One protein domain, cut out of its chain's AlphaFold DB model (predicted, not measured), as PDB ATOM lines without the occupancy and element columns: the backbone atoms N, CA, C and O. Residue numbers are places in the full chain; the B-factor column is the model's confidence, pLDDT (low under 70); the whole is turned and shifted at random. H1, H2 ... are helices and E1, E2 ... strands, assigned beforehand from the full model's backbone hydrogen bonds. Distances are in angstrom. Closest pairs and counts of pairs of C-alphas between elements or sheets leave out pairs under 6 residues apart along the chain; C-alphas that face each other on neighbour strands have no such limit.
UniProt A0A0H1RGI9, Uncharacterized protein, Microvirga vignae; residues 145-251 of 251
ATOM      1  N   ALA A 145      17.160 -46.988  19.007       75.69
ATOM      2  CA  ALA A 145      16.628 -47.979  18.072       75.69
ATOM      3  C   ALA A 145      17.723 -48.741  17.295       75.69
ATOM      4  O   ALA A 145      17.510 -49.887  16.909       75.69
ATOM      5  N   LEU A 146      18.898 -48.139  17.108       75.06
ATOM      6  CA  LEU A 146      20.033 -48.701  16.375       75.06
ATOM      7  C   LEU A 146      21.120 -49.294  17.283       75.06
ATOM      8  O   LEU A 146      22.086 -49.855  16.771       75.06
ATOM      9  N   LEU A 147      20.978 -49.200  18.608       80.31
ATOM     10  CA  LEU A 147      21.917 -49.816  19.545       80.31
ATOM     11  C   LEU A 147      21.794 -51.349  19.534       80.31
ATOM     12  O   LEU A 147      20.696 -51.870  19.281       80.31
ATOM     13  N   PRO A 148      22.897 -52.070  19.816       72.19
ATOM     14  CA  PRO A 148      22.857 -53.516  19.976       72.19
ATOM     15  C   PRO A 148      21.986 -53.895  21.179       72.19
ATOM     16  O   PRO A 148      21.916 -53.164  22.168       72.19
ATOM     17  N   ILE A 149      21.320 -55.047  21.097       73.38
ATOM     18  CA  ILE A 149      20.555 -55.590  22.226       73.38
ATOM     19  C   ILE A 149      21.491 -56.506  23.015       73.38
ATOM     20  O   ILE A 149      22.045 -57.463  22.468       73.38
ATOM     21  N   GLU A 150      21.670 -56.205  24.300       63.19
ATOM     22  CA  GLU A 150      22.373 -57.067  25.251       63.19
ATOM     23  C   GLU A 150      21.634 -58.411  25.377       63.19
ATOM     24  O   GLU A 150      20.410 -58.488  25.278       63.19
ATOM     25  N   LYS A 151      22.388 -59.501  25.530       53.91
ATOM     26  CA  LYS A 151      21.897 -60.881  25.425       53.91
ATOM     27  C   LYS A 151      20.875 -61.192  26.535       53.91
ATOM     28  O   LYS A 151      21.251 -61.627  27.614       53.91
ATOM     29  N   GLY A 152      19.593 -60.959  26.258       51.16
ATOM     30  CA  GLY A 152      18.487 -61.252  27.182       51.16
ATOM     31  C   GLY A 152      17.079 -61.199  26.574       51.16
ATOM     32  O   GLY A 152      16.113 -61.466  27.276       51.16
ATOM     33  N   GLY A 153      16.936 -60.875  25.284       46.66
ATOM     34  CA  GLY A 153      15.635 -60.728  24.628       46.66
ATOM     35  C   GLY A 153      15.550 -61.497  23.315       46.66
ATOM     36  O   GLY A 153      15.752 -60.899  22.268       46.66
ATOM     37  N   GLY A 154      15.241 -62.796  23.400       45.59
ATOM     38  CA  GLY A 154      14.748 -63.638  22.301       45.59
ATOM     39  C   GLY A 154      15.716 -63.928  21.144       45.59
ATOM     40  O   GLY A 154      16.441 -63.068  20.651       45.59
ATOM     41  N   ASP A 155      15.662 -65.154  20.630       50.53
ATOM     42  CA  ASP A 155      16.442 -65.640  19.479       50.53
ATOM     43  C   ASP A 155      16.098 -64.958  18.131       50.53
ATOM     44  O   ASP A 155      16.567 -65.370  17.074       50.53
ATOM     45  N   SER A 156      15.287 -63.896  18.132       55.31
ATOM     46  CA  SER A 156      14.686 -63.291  16.937       55.31
ATOM     47  C   SER A 156      15.517 -62.184  16.270       55.31
ATOM     48  O   SER A 156      15.070 -61.604  15.282       55.31
ATOM     49  N   GLY A 157      16.716 -61.874  16.776       56.22
ATOM     50  CA  GLY A 157      17.548 -60.770  16.264       56.22
ATOM     51  C   GLY A 157      18.937 -61.152  15.748       56.22
ATOM     52  O   GLY A 157      19.644 -60.275  15.247       56.22
ATOM     53  N   TRP A 158      19.343 -62.417  15.890       59.97
ATOM     54  CA  TRP A 158      20.693 -62.887  15.577       59.97
ATOM     55  C   TRP A 158      20.670 -63.826  14.375       59.97
ATOM     56  O   TRP A 158      20.202 -64.959  14.437       59.97
ATOM     57  N   PHE A 159      21.209 -63.346  13.264       65.75
ATOM     58  CA  PHE A 159      21.324 -64.080  12.018       65.75
ATOM     59  C   PHE A 159      22.692 -64.762  11.951       65.75
ATOM     60  O   PHE A 159      23.717 -64.179  12.304       65.75
ATOM     61  N   ARG A 160      22.727 -66.001  11.449       62.88
ATOM     62  CA  ARG A 160      23.989 -66.666  11.073       62.88
ATOM     63  C   ARG A 160      24.514 -66.196   9.714       62.88
ATOM     64  O   ARG A 160      25.689 -66.380   9.425       62.88
ATOM     65  N   SER A 161      23.647 -65.617   8.879       62.81
ATOM     66  CA  SER A 161      23.978 -65.211   7.514       62.81
ATOM     67  C   SER A 161      23.339 -63.873   7.159       62.81
ATOM     68  O   SER A 161      22.125 -63.704   7.246       62.81
ATOM     69  N   ILE A 162      24.180 -62.938   6.717       67.38
ATOM     70  CA  ILE A 162      23.776 -61.602   6.268       67.38
ATOM     71  C   ILE A 162      23.201 -61.600   4.843       67.38
ATOM     72  O   ILE A 162      22.581 -60.629   4.421       67.38
ATOM     73  N   TYR A 163      23.374 -62.702   4.105       62.16
ATOM     74  CA  TYR A 163      22.991 -62.822   2.695       62.16
ATOM     75  C   TYR A 163      21.476 -62.908   2.471       62.16
ATOM     76  O   TYR A 163      21.008 -62.718   1.354       62.16
ATOM     77  N   LEU A 164      20.702 -63.160   3.529       64.81
ATOM     78  CA  LEU A 164      19.237 -63.170   3.481       64.81
ATOM     79  C   LEU A 164      18.624 -61.775   3.690       64.81
ATOM     80  O   LEU A 164      17.409 -61.616   3.587       64.81
ATOM     81  N   LEU A 165      19.437 -60.754   3.990       69.50
ATOM     82  CA  LEU A 165      18.935 -59.405   4.222       69.50
ATOM     83  C   LEU A 165      18.731 -58.647   2.912       69.50
ATOM     84  O   LEU A 165      19.671 -58.375   2.167       69.50
ATOM     85  N   GLN A 166      17.491 -58.224   2.669       72.62
ATOM     86  CA  GLN A 166      17.162 -57.383   1.523       72.62
ATOM     87  C   GLN A 166      17.895 -56.031   1.605       72.62
ATOM     88  O   GLN A 166      17.952 -55.437   2.683       72.62
ATOM     89  N   PRO A 167      18.451 -55.503   0.499       74.81
ATOM     90  CA  PRO A 167      19.066 -54.177   0.483       74.81
ATOM     91  C   PRO A 167      18.072 -53.072   0.858       74.81
ATOM     92  O   PRO A 167      16.886 -53.161   0.532       74.81
ATOM     93  N   LEU A 168      18.562 -51.997   1.484       81.00
ATOM     94  CA  LEU A 168      17.726 -50.829   1.764       81.00
ATOM     95  C   LEU A 168      17.283 -50.184   0.447       81.00
ATOM     96  O   LEU A 168      18.086 -49.957  -0.461       81.00
ATOM     97  N   ARG A 169      15.994 -49.860   0.348       82.31
ATOM     98  CA  ARG A 169      15.416 -49.215  -0.834       82.31
ATOM     99  C   ARG A 169      15.476 -47.701  -0.676       82.31
ATOM    100  O   ARG A 169      14.688 -47.117   0.060       82.31
ATOM    101  N   ALA A 170      16.391 -47.066  -1.405       83.19
ATOM    102  CA  ALA A 170      16.466 -45.613  -1.455       83.19
ATOM    103  C   ALA A 170      15.212 -45.022  -2.112       83.19
ATOM    104  O   ALA A 170      14.846 -45.387  -3.232       83.19
ATOM    105  N   LYS A 171      14.567 -44.089  -1.414       86.25
ATOM    106  CA  LYS A 171      13.478 -43.268  -1.946       86.25
ATOM    107  C   LYS A 171      14.045 -41.951  -2.483       86.25
ATOM    108  O   LYS A 171      14.938 -41.382  -1.858       86.25
ATOM    109  N   PRO A 172      13.546 -41.431  -3.612       79.50
ATOM    110  CA  PRO A 172      13.972 -40.128  -4.102       79.50
ATOM    111  C   PRO A 172      13.538 -39.019  -3.131       79.50
ATOM    112  O   PRO A 172      12.441 -39.061  -2.569       79.50
ATOM    113  N   GLY A 173      14.394 -38.010  -2.953       83.06
ATOM    114  CA  GLY A 173      14.059 -36.807  -2.184       83.06
ATOM    115  C   GLY A 173      15.151 -36.274  -1.256       83.06
ATOM    116  O   GLY A 173      15.120 -35.085  -0.945       83.06
ATOM    117  N   THR A 174      16.112 -37.104  -0.844       85.31
ATOM    118  CA  THR A 174      17.315 -36.653  -0.122       85.31
ATOM    119  C   THR A 174      18.516 -36.701  -1.063       85.31
ATOM    120  O   THR A 174      18.733 -37.743  -1.685       85.31
ATOM    121  N   PRO A 175      19.323 -35.630  -1.168       84.62
ATOM    122  CA  PRO A 175      20.546 -35.664  -1.959       84.62
ATOM    123  C   PRO A 175      21.546 -36.670  -1.375       84.62
ATOM    124  O   PRO A 175      21.670 -36.814  -0.157       84.62
ATOM    125  N   LEU A 176      22.279 -37.361  -2.251       84.81
ATOM    126  CA  LEU A 176      23.213 -38.424  -1.860       84.81
ATOM    127  C   LEU A 176      24.301 -37.938  -0.897       84.81
ATOM    128  O   LEU A 176      24.655 -38.667   0.025       84.81
ATOM    129  N   SER A 177      24.772 -36.698  -1.052       84.69
ATOM    130  CA  SER A 177      25.745 -36.078  -0.144       84.69
ATOM    131  C   SER A 177      25.246 -36.040   1.304       84.69
ATOM    132  O   SER A 177      25.979 -36.382   2.226       84.69
ATOM    133  N   VAL A 178      23.968 -35.717   1.516       85.69
ATOM    134  CA  VAL A 178      23.347 -35.693   2.849       85.69
ATOM    135  C   VAL A 178      23.212 -37.101   3.429       85.69
ATOM    136  O   VAL A 178      23.467 -37.309   4.617       85.69
ATOM    137  N   VAL A 179      22.858 -38.085   2.597       89.00
ATOM    138  CA  VAL A 179      22.800 -39.497   3.013       89.00
ATOM    139  C   VAL A 179      24.189 -39.992   3.433       89.00
ATOM    140  O   VAL A 179      24.311 -40.666   4.455       89.00
ATOM    141  N   GLN A 180      25.242 -39.614   2.704       88.69
ATOM    142  CA  GLN A 180      26.627 -39.956   3.037       88.69
ATOM    143  C   GLN A 180      27.097 -39.294   4.337       88.69
ATOM    144  O   GLN A 180      27.658 -39.980   5.191       88.69
ATOM    145  N   SER A 181      26.807 -38.007   4.550       88.12
ATOM    146  CA  SER A 181      27.118 -37.328   5.817       88.12
ATOM    147  C   SER A 181      26.442 -38.013   7.008       88.12
ATOM    148  O   SER A 181      27.074 -38.255   8.036       88.12
ATOM    149  N   CYS A 182      25.171 -38.389   6.847       88.75
ATOM    150  CA  CYS A 182      24.413 -39.121   7.858       88.75
ATOM    151  C   CYS A 182      25.011 -40.518   8.118       88.75
ATOM    152  O   CYS A 182      25.167 -40.927   9.269       88.75
ATOM    153  N   ARG A 183      25.434 -41.224   7.060       90.31
ATOM    154  CA  ARG A 183      26.132 -42.512   7.167       90.31
ATOM    155  C   ARG A 183      27.438 -42.392   7.946       90.31
ATOM    156  O   ARG A 183      27.668 -43.193   8.845       90.31
ATOM    157  N   ASN A 184      28.263 -41.395   7.645       88.00
ATOM    158  CA  ASN A 184      29.545 -41.191   8.324       88.00
ATOM    159  C   ASN A 184      29.351 -40.883   9.815       88.00
ATOM    160  O   ASN A 184      30.053 -41.447  10.657       88.00
ATOM    161  N   ALA A 185      28.356 -40.058  10.152       87.31
ATOM    162  CA  ALA A 185      28.003 -39.787  11.542       87.31
ATOM    163  C   ALA A 185      27.557 -41.064  12.273       87.31
ATOM    164  O   ALA A 185      28.049 -41.346  13.366       87.31
ATOM    165  N   LEU A 186      26.702 -41.884  11.650       87.69
ATOM    166  CA  LEU A 186      26.283 -43.165  12.218       87.69
ATOM    167  C   LEU A 186      27.448 -44.137  12.397       87.69
ATOM    168  O   LEU A 186      27.556 -44.731  13.463       87.69
ATOM    169  N   ILE A 187      28.339 -44.269  11.410       88.19
ATOM    170  CA  ILE A 187      29.543 -45.110  11.514       88.19
ATOM    171  C   ILE A 187      30.380 -44.678  12.721       88.19
ATOM    172  O   ILE A 187      30.725 -45.512  13.557       88.19
ATOM    173  N   SER A 188      30.645 -43.376  12.864       85.19
ATOM    174  CA  SER A 188      31.479 -42.847  13.954       85.19
ATOM    175  C   SER A 188      30.938 -43.174  15.356       85.19
ATOM    176  O   SER A 188      31.715 -43.387  16.291       85.19
ATOM    177  N   GLY A 189      29.611 -43.248  15.500       83.62
ATOM    178  CA  GLY A 189      28.957 -43.641  16.744       83.62
ATOM    179  C   GLY A 189      28.844 -45.159  16.905       83.62
ATOM    180  O   GLY A 189      29.104 -45.685  17.983       83.62
ATOM    181  N   ALA A 190      28.496 -45.876  15.837       86.19
ATOM    182  CA  ALA A 190      28.196 -47.305  15.857       86.19
ATOM    183  C   ALA A 190      29.444 -48.186  16.003       86.19
ATOM    184  O   ALA A 190      29.375 -49.244  16.629       86.19
ATOM    185  N   LEU A 191      30.596 -47.737  15.493       84.50
ATOM    186  CA  LEU A 191      31.873 -48.440  15.661       84.50
ATOM    187  C   LEU A 191      32.233 -48.639  17.138       84.50
ATOM    188  O   LEU A 191      32.745 -49.692  17.505       84.50
ATOM    189  N   ARG A 192      31.887 -47.679  18.009       83.44
ATOM    190  CA  ARG A 192      32.121 -47.792  19.461       83.44
ATOM    191  C   ARG A 192      31.345 -48.942  20.110       83.44
ATOM    192  O   ARG A 192      31.707 -49.380  21.194       83.44
ATOM    193  N   TYR A 193      30.299 -49.425  19.444       81.12
ATOM    194  CA  TYR A 193      29.458 -50.537  19.881       81.12
ATOM    195  C   TYR A 193      29.755 -51.845  19.126       81.12
ATOM    196  O   TYR A 193      29.012 -52.813  19.272       81.12
ATOM    197  N   GLY A 194      30.818 -51.894  18.312       83.81
ATOM    198  CA  GLY A 194      31.207 -53.095  17.562       83.81
ATOM    199  C   GLY A 194      30.418 -53.318  16.267       83.81
ATOM    200  O   GLY A 194      30.233 -54.461  15.846       83.81
ATOM    201  N   ALA A 195      29.919 -52.249  15.642       86.75
ATOM    202  CA  ALA A 195      29.313 -52.351  14.318       86.75
ATOM    203  C   ALA A 195      30.346 -52.782  13.264       86.75
ATOM    204  O   ALA A 195      31.441 -52.227  13.203       86.75
ATOM    205  N   THR A 196      29.980 -53.732  12.406       86.38
ATOM    206  CA  THR A 196      30.812 -54.206  11.286       86.38
ATOM    207  C   THR A 196      30.355 -53.657   9.943       86.38
ATOM    208  O   THR A 196      31.172 -53.463   9.045       86.38
ATOM    209  N   GLN A 197      29.064 -53.356   9.803       85.69
ATOM    210  CA  GLN A 197      28.513 -52.747   8.598       85.69
ATOM    211  C   GLN A 197      27.411 -51.751   8.952       85.69
ATOM    212  O   GLN A 197      26.577 -52.000   9.821       85.69
ATOM    213  N   VAL A 198      27.405 -50.620   8.247       88.94
ATOM    214  CA  VAL A 198      26.373 -49.585   8.345       88.94
ATOM    215  C   VAL A 198      25.902 -49.233   6.942       88.94
ATOM    216  O   VAL A 198      26.682 -48.746   6.113       88.94
ATOM    217  N   ASP A 199      24.613 -49.435   6.702       89.62
ATOM    218  CA  ASP A 199      23.917 -49.051   5.482       89.62
ATOM    219  C   ASP A 199      22.914 -47.943   5.801       89.62
ATOM    220  O   ASP A 199      22.203 -48.000   6.803       89.62
ATOM    221  N   VAL A 200      22.843 -46.931   4.939       90.31
ATOM    222  CA  VAL A 200      21.873 -45.837   5.062       90.31
ATOM    223  C   VAL A 200      21.301 -45.536   3.688       90.31
ATOM    224  O   VAL A 200      22.048 -45.417   2.716       90.31
ATOM    225  N   ALA A 201      19.984 -45.392   3.608       90.94
ATOM    226  CA  ALA A 201      19.269 -45.026   2.395       90.94
ATOM    227  C   ALA A 201      18.310 -43.864   2.665       90.94
ATOM    228  O   ALA A 201      17.797 -43.709   3.770       90.94
ATOM    229  N   SER A 202      18.039 -43.033   1.657       89.44
ATOM    230  CA  SER A 202      17.003 -42.005   1.797       89.44
ATOM    231  C   SER A 202      15.636 -42.655   1.999       89.44
ATOM    232  O   SER A 202      15.275 -43.592   1.288       89.44
ATOM    233  N   ALA A 203      14.860 -42.122   2.941       88.75
ATOM    234  CA  ALA A 203      13.500 -42.560   3.217       88.75
ATOM    235  C   ALA A 203      12.450 -41.508   2.820       88.75
ATOM    236  O   ALA A 203      11.291 -41.629   3.230       88.75
ATOM    237  N   GLY A 204      12.816 -40.476   2.051       88.94
ATOM    238  CA  GLY A 204      11.884 -39.448   1.586       88.94
ATOM    239  C   GLY A 204      12.544 -38.113   1.243       88.94
ATOM    240  O   GLY A 204      13.744 -38.036   1.022       88.94
ATOM    241  N   ARG A 205      11.734 -37.049   1.191       87.56
ATOM    242  CA  ARG A 205      12.188 -35.688   0.872       87.56
ATOM    243  C   ARG A 205      12.813 -34.991   2.073       87.56
ATOM    244  O   ARG A 205      12.302 -35.103   3.185       87.56
ATOM    245  N   THR A 206      13.870 -34.222   1.825       86.69
ATOM    246  CA  THR A 206      14.430 -33.308   2.826       86.69
ATOM    247  C   THR A 206      13.503 -32.132   3.091       86.69
ATOM    248  O   THR A 206      12.976 -31.529   2.156       86.69
ATOM    249  N   VAL A 207      13.364 -31.764   4.360       88.81
ATOM    250  CA  VAL A 207      12.545 -30.640   4.818       88.81
ATOM    251  C   VAL A 207      13.454 -29.577   5.427       88.81
ATOM    252  O   VAL A 207      14.321 -29.893   6.240       88.81
ATOM    253  N   ARG A 208      13.271 -28.307   5.052       87.62
ATOM    254  CA  ARG A 208      13.948 -27.192   5.728       87.62
ATOM    255  C   ARG A 208      13.360 -27.011   7.121       87.62
ATOM    256  O   ARG A 208      12.144 -26.945   7.281       87.62
ATOM    257  N   VAL A 209      14.218 -26.910   8.126       85.69
ATOM    258  CA  VAL A 209      13.802 -26.645   9.510       85.69
ATOM    259  C   VAL A 209      13.886 -25.150   9.810       85.69
ATOM    260  O   VAL A 209      14.771 -24.453   9.308       85.69
ATOM    261  N   LYS A 210      12.969 -24.649  10.652       76.00
ATOM    262  CA  LYS A 210      13.038 -23.272  11.171       76.00
ATOM    263  C   LYS A 210      14.411 -23.066  11.829       76.00
ATOM    264  O   LYS A 210      14.816 -23.873  12.662       76.00
ATOM    265  N   GLY A 211      15.139 -22.034  11.394       74.06
ATOM    266  CA  GLY A 211      16.536 -21.788  11.786       74.06
ATOM    267  C   GLY A 211      17.590 -22.109  10.713       74.06
ATOM    268  O   GLY A 211      18.779 -22.047  11.002       74.06
ATOM    269  N   GLY A 212      17.190 -22.439   9.479       77.56
ATOM    270  CA  GLY A 212      18.087 -22.483   8.310       77.56
ATOM    271  C   GLY A 212      18.785 -23.823   8.040       77.56
ATOM    272  O   GLY A 212      19.538 -23.930   7.082       77.56
ATOM    273  N   GLY A 213      18.521 -24.857   8.839       85.88
ATOM    274  CA  GLY A 213      19.041 -26.207   8.602       85.88
ATOM    275  C   GLY A 213      18.155 -27.076   7.703       85.88
ATOM    276  O   GLY A 213      17.077 -26.670   7.249       85.88
ATOM    277  N   PHE A 214      18.570 -28.330   7.533       88.00
ATOM    278  CA  PHE A 214      17.830 -29.351   6.787       88.00
ATOM    279  C   PHE A 214      17.539 -30.566   7.659       88.00
ATOM    280  O   PHE A 214      18.285 -30.895   8.572       88.00
ATOM    281  N   SER A 215      16.442 -31.249   7.377       89.88
ATOM    282  CA  SER A 215      16.058 -32.498   8.015       89.88
ATOM    283  C   SER A 215      15.829 -33.542   6.935       89.88
ATOM    284  O   SER A 215      15.053 -33.317   6.005       89.88
ATOM    285  N   ALA A 216      16.541 -34.657   7.022       90.56
ATOM    286  CA  ALA A 216      16.549 -35.717   6.032       90.56
ATOM    287  C   ALA A 216      16.029 -37.017   6.659       90.56
ATOM    288  O   ALA A 216      16.730 -37.607   7.484       90.56
ATOM    289  N   PRO A 217      14.834 -37.498   6.278       91.38
ATOM    290  CA  PRO A 217      14.397 -38.822   6.684       91.38
ATOM    291  C   PRO A 217      15.250 -39.869   5.963       91.38
ATOM    292  O   PRO A 217      15.329 -39.888   4.729       91.38
ATOM    293  N   VAL A 218      15.868 -40.758   6.729       91.38
ATOM    294  CA  VAL A 218      16.678 -41.862   6.218       91.38
ATOM    295  C   VAL A 218      16.274 -43.170   6.883       91.38
ATOM    296  O   VAL A 218      15.719 -43.206   7.978       91.38
ATOM    297  N   GLU A 219      16.540 -44.264   6.198       91.50
ATOM    298  CA  GLU A 219      16.480 -45.602   6.752       91.50
ATOM    299  C   GLU A 219      17.912 -46.060   6.989       91.50
ATOM    300  O   GLU A 219      18.752 -45.941   6.098       91.50
ATOM    301  N   ALA A 220      18.201 -46.519   8.198       89.88
ATOM    302  CA  ALA A 220      19.524 -46.950   8.608       89.88
ATOM    303  C   ALA A 220      19.469 -48.405   9.059       89.88
ATOM    304  O   ALA A 220      18.532 -48.822   9.744       89.88
ATOM    305  N   ARG A 221      20.496 -49.165   8.693       90.00
ATOM    306  CA  ARG A 221      20.708 -50.539   9.122       90.00
ATOM    307  C   ARG A 221      22.136 -50.714   9.597       90.00
ATOM    308  O   ARG A 221      23.074 -50.354   8.890       90.00
ATOM    309  N   ILE A 222      22.286 -51.292  10.779       88.94
ATOM    310  CA  ILE A 222      23.573 -51.562  11.408       88.94
ATOM    311  C   ILE A 222      23.674 -53.049  11.707       88.94
ATOM    312  O   ILE A 222      22.748 -53.644  12.261       88.94
ATOM    313  N   LEU A 223      24.798 -53.637  11.319       88.75
ATOM    314  CA  LEU A 223      25.163 -55.007  11.632       88.75
ATOM    315  C   LEU A 223      26.194 -54.987  12.757       88.75
ATOM    316  O   LEU A 223      27.218 -54.314  12.650       88.75
ATOM    317  N   PHE A 224      25.929 -55.751  13.808       86.75
ATOM    318  CA  PHE A 224      26.833 -55.982  14.927       86.75
ATOM    319  C   PHE A 224      27.264 -57.439  14.906       86.75
ATOM    320  O   PHE A 224      26.420 -58.333  14.935       86.75
ATOM    321  N   GLN A 225      28.566 -57.696  14.867       83.25
ATOM    322  CA  GLN A 225      29.079 -59.061  14.876       83.25
ATOM    323  C   GLN A 225      29.549 -59.437  16.280       83.25
ATOM    324  O   GLN A 225      30.385 -58.752  16.868       83.25
ATOM    325  N   ARG A 226      29.041 -60.554  16.810       79.25
ATOM    326  CA  ARG A 226      29.553 -61.187  18.033       79.25
ATOM    327  C   ARG A 226      29.841 -62.658  17.745       79.25
ATOM    328  O   ARG A 226      28.931 -63.475  17.636       79.25
ATOM    329  N   GLY A 227      31.123 -62.988  17.594       79.75
ATOM    330  CA  GLY A 227      31.557 -64.331  17.208       79.75
ATOM    331  C   GLY A 227      31.011 -64.730  15.832       79.75
ATOM    332  O   GLY A 227      31.261 -64.048  14.838       79.75
ATOM    333  N   ASN A 228      30.253 -65.829  15.786       78.50
ATOM    334  CA  ASN A 228      29.617 -66.366  14.577       78.50
ATOM    335  C   ASN A 228      28.161 -65.897  14.378       78.50
ATOM    336  O   ASN A 228      27.449 -66.454  13.540       78.50
ATOM    337  N   GLN A 229      27.702 -64.916  15.158       79.12
ATOM    338  CA  GLN A 229      26.356 -64.361  15.055       79.12
ATOM    339  C   GLN A 229      26.413 -62.889  14.649       79.12
ATOM    340  O   GLN A 229      27.265 -62.126  15.115       79.12
ATOM    341  N   VAL A 230      25.476 -62.486  13.792       81.69
ATOM    342  CA  VAL A 230      25.292 -61.100  13.366       81.69
ATOM    343  C   VAL A 230      23.934 -60.613  13.836       81.69
ATOM    344  O   VAL A 230      22.905 -61.182  13.485       81.69
ATOM    345  N   GLN A 231      23.919 -59.536  14.603       83.62
ATOM    346  CA  GLN A 231      22.700 -58.829  14.948       83.62
ATOM    347  C   GLN A 231      22.464 -57.697  13.962       83.62
ATOM    348  O   GLN A 231      23.352 -56.883  13.720       83.62
ATOM    349  N   VAL A 232      21.249 -57.615  13.434       85.56
ATOM    350  CA  VAL A 232      20.845 -56.528  12.542       85.56
ATOM    351  C   VAL A 232      19.883 -55.614  13.285       85.56
ATOM    352  O   VAL A 232      18.878 -56.062  13.836       85.56
ATOM    353  N   ARG A 233      20.175 -54.315  13.275       86.31
ATOM    354  CA  ARG A 233      19.295 -53.265  13.789       86.31
ATOM    355  C   ARG A 233      18.941 -52.337  12.644       86.31
ATOM    356  O   ARG A 233      19.825 -51.705  12.076       86.31
ATOM    357  N   GLN A 234      17.663 -52.277  12.293       87.81
ATOM    358  CA  GLN A 234      17.152 -51.416  11.233       87.81
ATOM    359  C   GLN A 234      16.114 -50.464  11.814       87.81
ATOM    360  O   GLN A 234      15.217 -50.888  12.541       87.81
ATOM    361  N   ALA A 235      16.249 -49.178  11.506       87.38
ATOM    362  CA  ALA A 235      15.319 -48.153  11.948       87.38
ATOM    363  C   ALA A 235      15.245 -47.017  10.931       87.38
ATOM    364  O   ALA A 235      16.227 -46.669  10.271       87.38
ATOM    365  N   ARG A 236      14.069 -46.396  10.845       89.50
ATOM    366  CA  ARG A 236      13.910 -45.116  10.163       89.50
ATOM    367  C   ARG A 236      14.241 -44.009  11.152       89.50
ATOM    368  O   ARG A 236      13.642 -43.956  12.220       89.50
ATOM    369  N   ILE A 237      15.180 -43.151  10.784       90.12
ATOM    370  CA  ILE A 237      15.648 -42.042  11.609       90.12
ATOM    371  C   ILE A 237      15.616 -40.753  10.792       90.12
ATOM    372  O   ILE A 237      15.515 -40.758   9.562       90.12
ATOM    373  N   THR A 238      15.726 -39.632  11.476       90.25
ATOM    374  CA  THR A 238      15.792 -38.314  10.866       90.25
ATOM    375  C   THR A 238      17.156 -37.705  11.145       90.25
ATOM    376  O   THR A 238      17.513 -37.454  12.292       90.25
ATOM    377  N   CYS A 239      17.920 -37.450  10.085       89.81
ATOM    378  CA  CYS A 239      19.206 -36.769  10.168       89.81
ATOM    379  C   CYS A 239      19.001 -35.260  10.013       89.81
ATOM    380  O   CYS A 239      18.563 -34.788   8.962       89.81
ATOM    381  N   ARG A 240      19.313 -34.498  11.061       90.81
ATOM    382  CA  ARG A 240      19.245 -33.036  11.061       90.81
ATOM    383  C   ARG A 240      20.618 -32.455  10.756       90.81
ATOM    384  O   ARG A 240      21.603 -32.811  11.398       90.81
ATOM    385  N   LEU A 241      20.653 -31.534   9.806       88.62
ATOM    386  CA  LEU A 241      21.835 -30.819   9.360       88.62
ATOM    387  C   LEU A 241      21.726 -29.333   9.698       88.62
ATOM    388  O   LEU A 241      20.631 -28.761   9.649       88.62
ATOM    389  N   ASP A 242      22.855 -28.720  10.033       87.00
ATOM    390  CA  ASP A 242      22.981 -27.272  10.187       87.00
ATOM    391  C   ASP A 242      22.973 -26.551   8.820       87.00
ATOM    392  O   ASP A 242      22.864 -27.170   7.757       87.00
ATOM    393  N   GLN A 243      23.067 -25.219   8.847       82.50
ATOM    394  CA  GLN A 243      23.159 -24.386   7.638       82.50
ATOM    395  C   GLN A 243      24.401 -24.700   6.787       82.50
ATOM    396  O   GLN A 243      24.388 -24.474   5.580       82.50
ATOM    397  N   ALA A 244      25.456 -25.244   7.401       79.81
ATOM    398  CA  ALA A 244      26.696 -25.636   6.742       79.81
ATOM    399  C   ALA A 244      26.652 -27.075   6.188       79.81
ATOM    400  O   ALA A 244      27.650 -27.555   5.654       79.81
ATOM    401  N   GLY A 245      25.524 -27.786   6.315       77.50
ATOM    402  CA  GLY A 245      25.393 -29.173   5.865       77.50
ATOM    403  C   GLY A 245      26.105 -30.194   6.761       77.50
ATOM    404  O   GLY A 245      26.342 -31.324   6.328       77.50
ATOM    405  N   ARG A 246      26.439 -29.833   8.005       82.25
ATOM    406  CA  ARG A 246      27.001 -30.743   9.016       82.25
ATOM    407  C   ARG A 246      25.892 -31.365   9.851       82.25
ATOM    408  O   ARG A 246      24.872 -30.730  10.099       82.25
ATOM    409  N   ILE A 247      26.085 -32.605  10.303       84.81
ATOM    410  CA  ILE A 247      25.103 -33.296  11.151       84.81
ATOM    411  C   ILE A 247      25.046 -32.622  12.524       84.81
ATOM    412  O   ILE A 247      26.027 -32.621  13.261       84.81
ATOM    413  N   ALA A 248      23.880 -32.077  12.859       84.00
ATOM    414  CA  ALA A 248      23.608 -31.430  14.137       84.00
ATOM    415  C   ALA A 248      22.907 -32.373  15.128       84.00
ATOM    416  O   ALA A 248      23.105 -32.252  16.332       84.00
ATOM    417  N   ALA A 249      22.068 -33.295  14.639       80.31
ATOM    418  CA  ALA A 249      21.371 -34.276  15.473       80.31
ATOM    419  C   ALA A 249      20.821 -35.445  14.643       80.31
ATOM    420  O   ALA A 249      20.588 -35.306  13.440       80.31
ATOM    421  N   MET A 250      20.544 -36.570  15.304       82.31
ATOM    422  CA  MET A 250      19.815 -37.707  14.735       82.31
ATOM    423  C   MET A 250      18.843 -38.308  15.755       82.31
ATOM    424  O   MET A 250      19.192 -38.440  16.927       82.31
ATOM    425  N   PHE A 251      17.621 -38.622  15.314       81.25
ATOM    426  CA  PHE A 251      16.511 -39.081  16.163       81.25
ATOM    427  C   PHE A 251      15.547 -40.000  15.412       81.25
ATOM    428  O   PHE A 251      15.401 -39.832  14.178       81.25
TER     429      PHE A 251
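AT A GLANCE: This is residues 145 to 251 of the 251 residues of an uncharacterized protein of Microvirga vignae (UniProt A0A0H1RGI9). A long, twisted antiparallel sheet of four strands curls round a single helix, H1, which lies over one face. The hairpin of E2 and E3, the two longest strands, runs through the middle of the sheet along the longest axis, and an opening stretch with no named element, residues 145 to 175, comes before the helix. The printed part has 107 residues, with one named helix and four named strands in the order H1, E1, E2, E3, E4; the sheet has the order E1, E2, E3, E4, and the class is mixed, helices and strands. The whole is compact, with a radius of gyration of the C-alphas of 14.8 A, but elongated in outline, spanning 45 by 25 by 20 A.

HOW THE PARTS SIT: In the opening residues 145 to 175, residues 150 to 155 stand free, while residues 158 to 159 form a short antiparallel pairing with residues 230 to 231 of E3, residues 229 to 241. H1, residues 176 to 193, is on the sheet, in two layers, a helix on one face of a sheet. H1 has a kink of 26 degrees near residue 187; 12 of its 14 O i to N i+4 pairs are within hydrogen-bond range. Its closest C-alphas to E1, residues 195 to 202, are those of Arg 183 and Val 200, 5.8 A apart. E1 and E2, residues 214 to 226, form an antiparallel hairpin at 154 degrees, with N 199 and O 221 within hydrogen-bond range at 2.8 A. E2 and E3 form a hairpin at 163 degrees, with N 222 and O 233 at 2.8 A. E2 bends by 59 degrees at residue 217, and E3 by 63 degrees at residue 236. E3 and E4, residues 247 to 250, form a hairpin at 125 degrees, with N 240 and O 249 at 2.8 A. The strands make a meander, each the antiparallel neighbour of the one before. The edge strands E1 and E4 are apart. The closest C-alphas of H1 and E4 are those of Cys 182 and Ile 247, 6.7 A.

IN THESE COORDINATES: H1 begins at C-alpha 176, (23.213, -38.424, -1.860), and is 25.7 A long. E1 measures 20.4 A, E2 35.7 A and E3 34.3 A. E4, four residues, ends at C-alpha 250, (19.815, -37.707, 14.735).

THE WHOLE: The two C-alphas farthest apart are those of Gly 211 and Asn 228, 46.5 A. The printed part has no cut and ends at residue 251, the chain's last. The link from E1 to E2, 11 residues, is long; the others are tight. Mean pLDDT of the printed part is 81.0, and residues 150 to 165 are under 70.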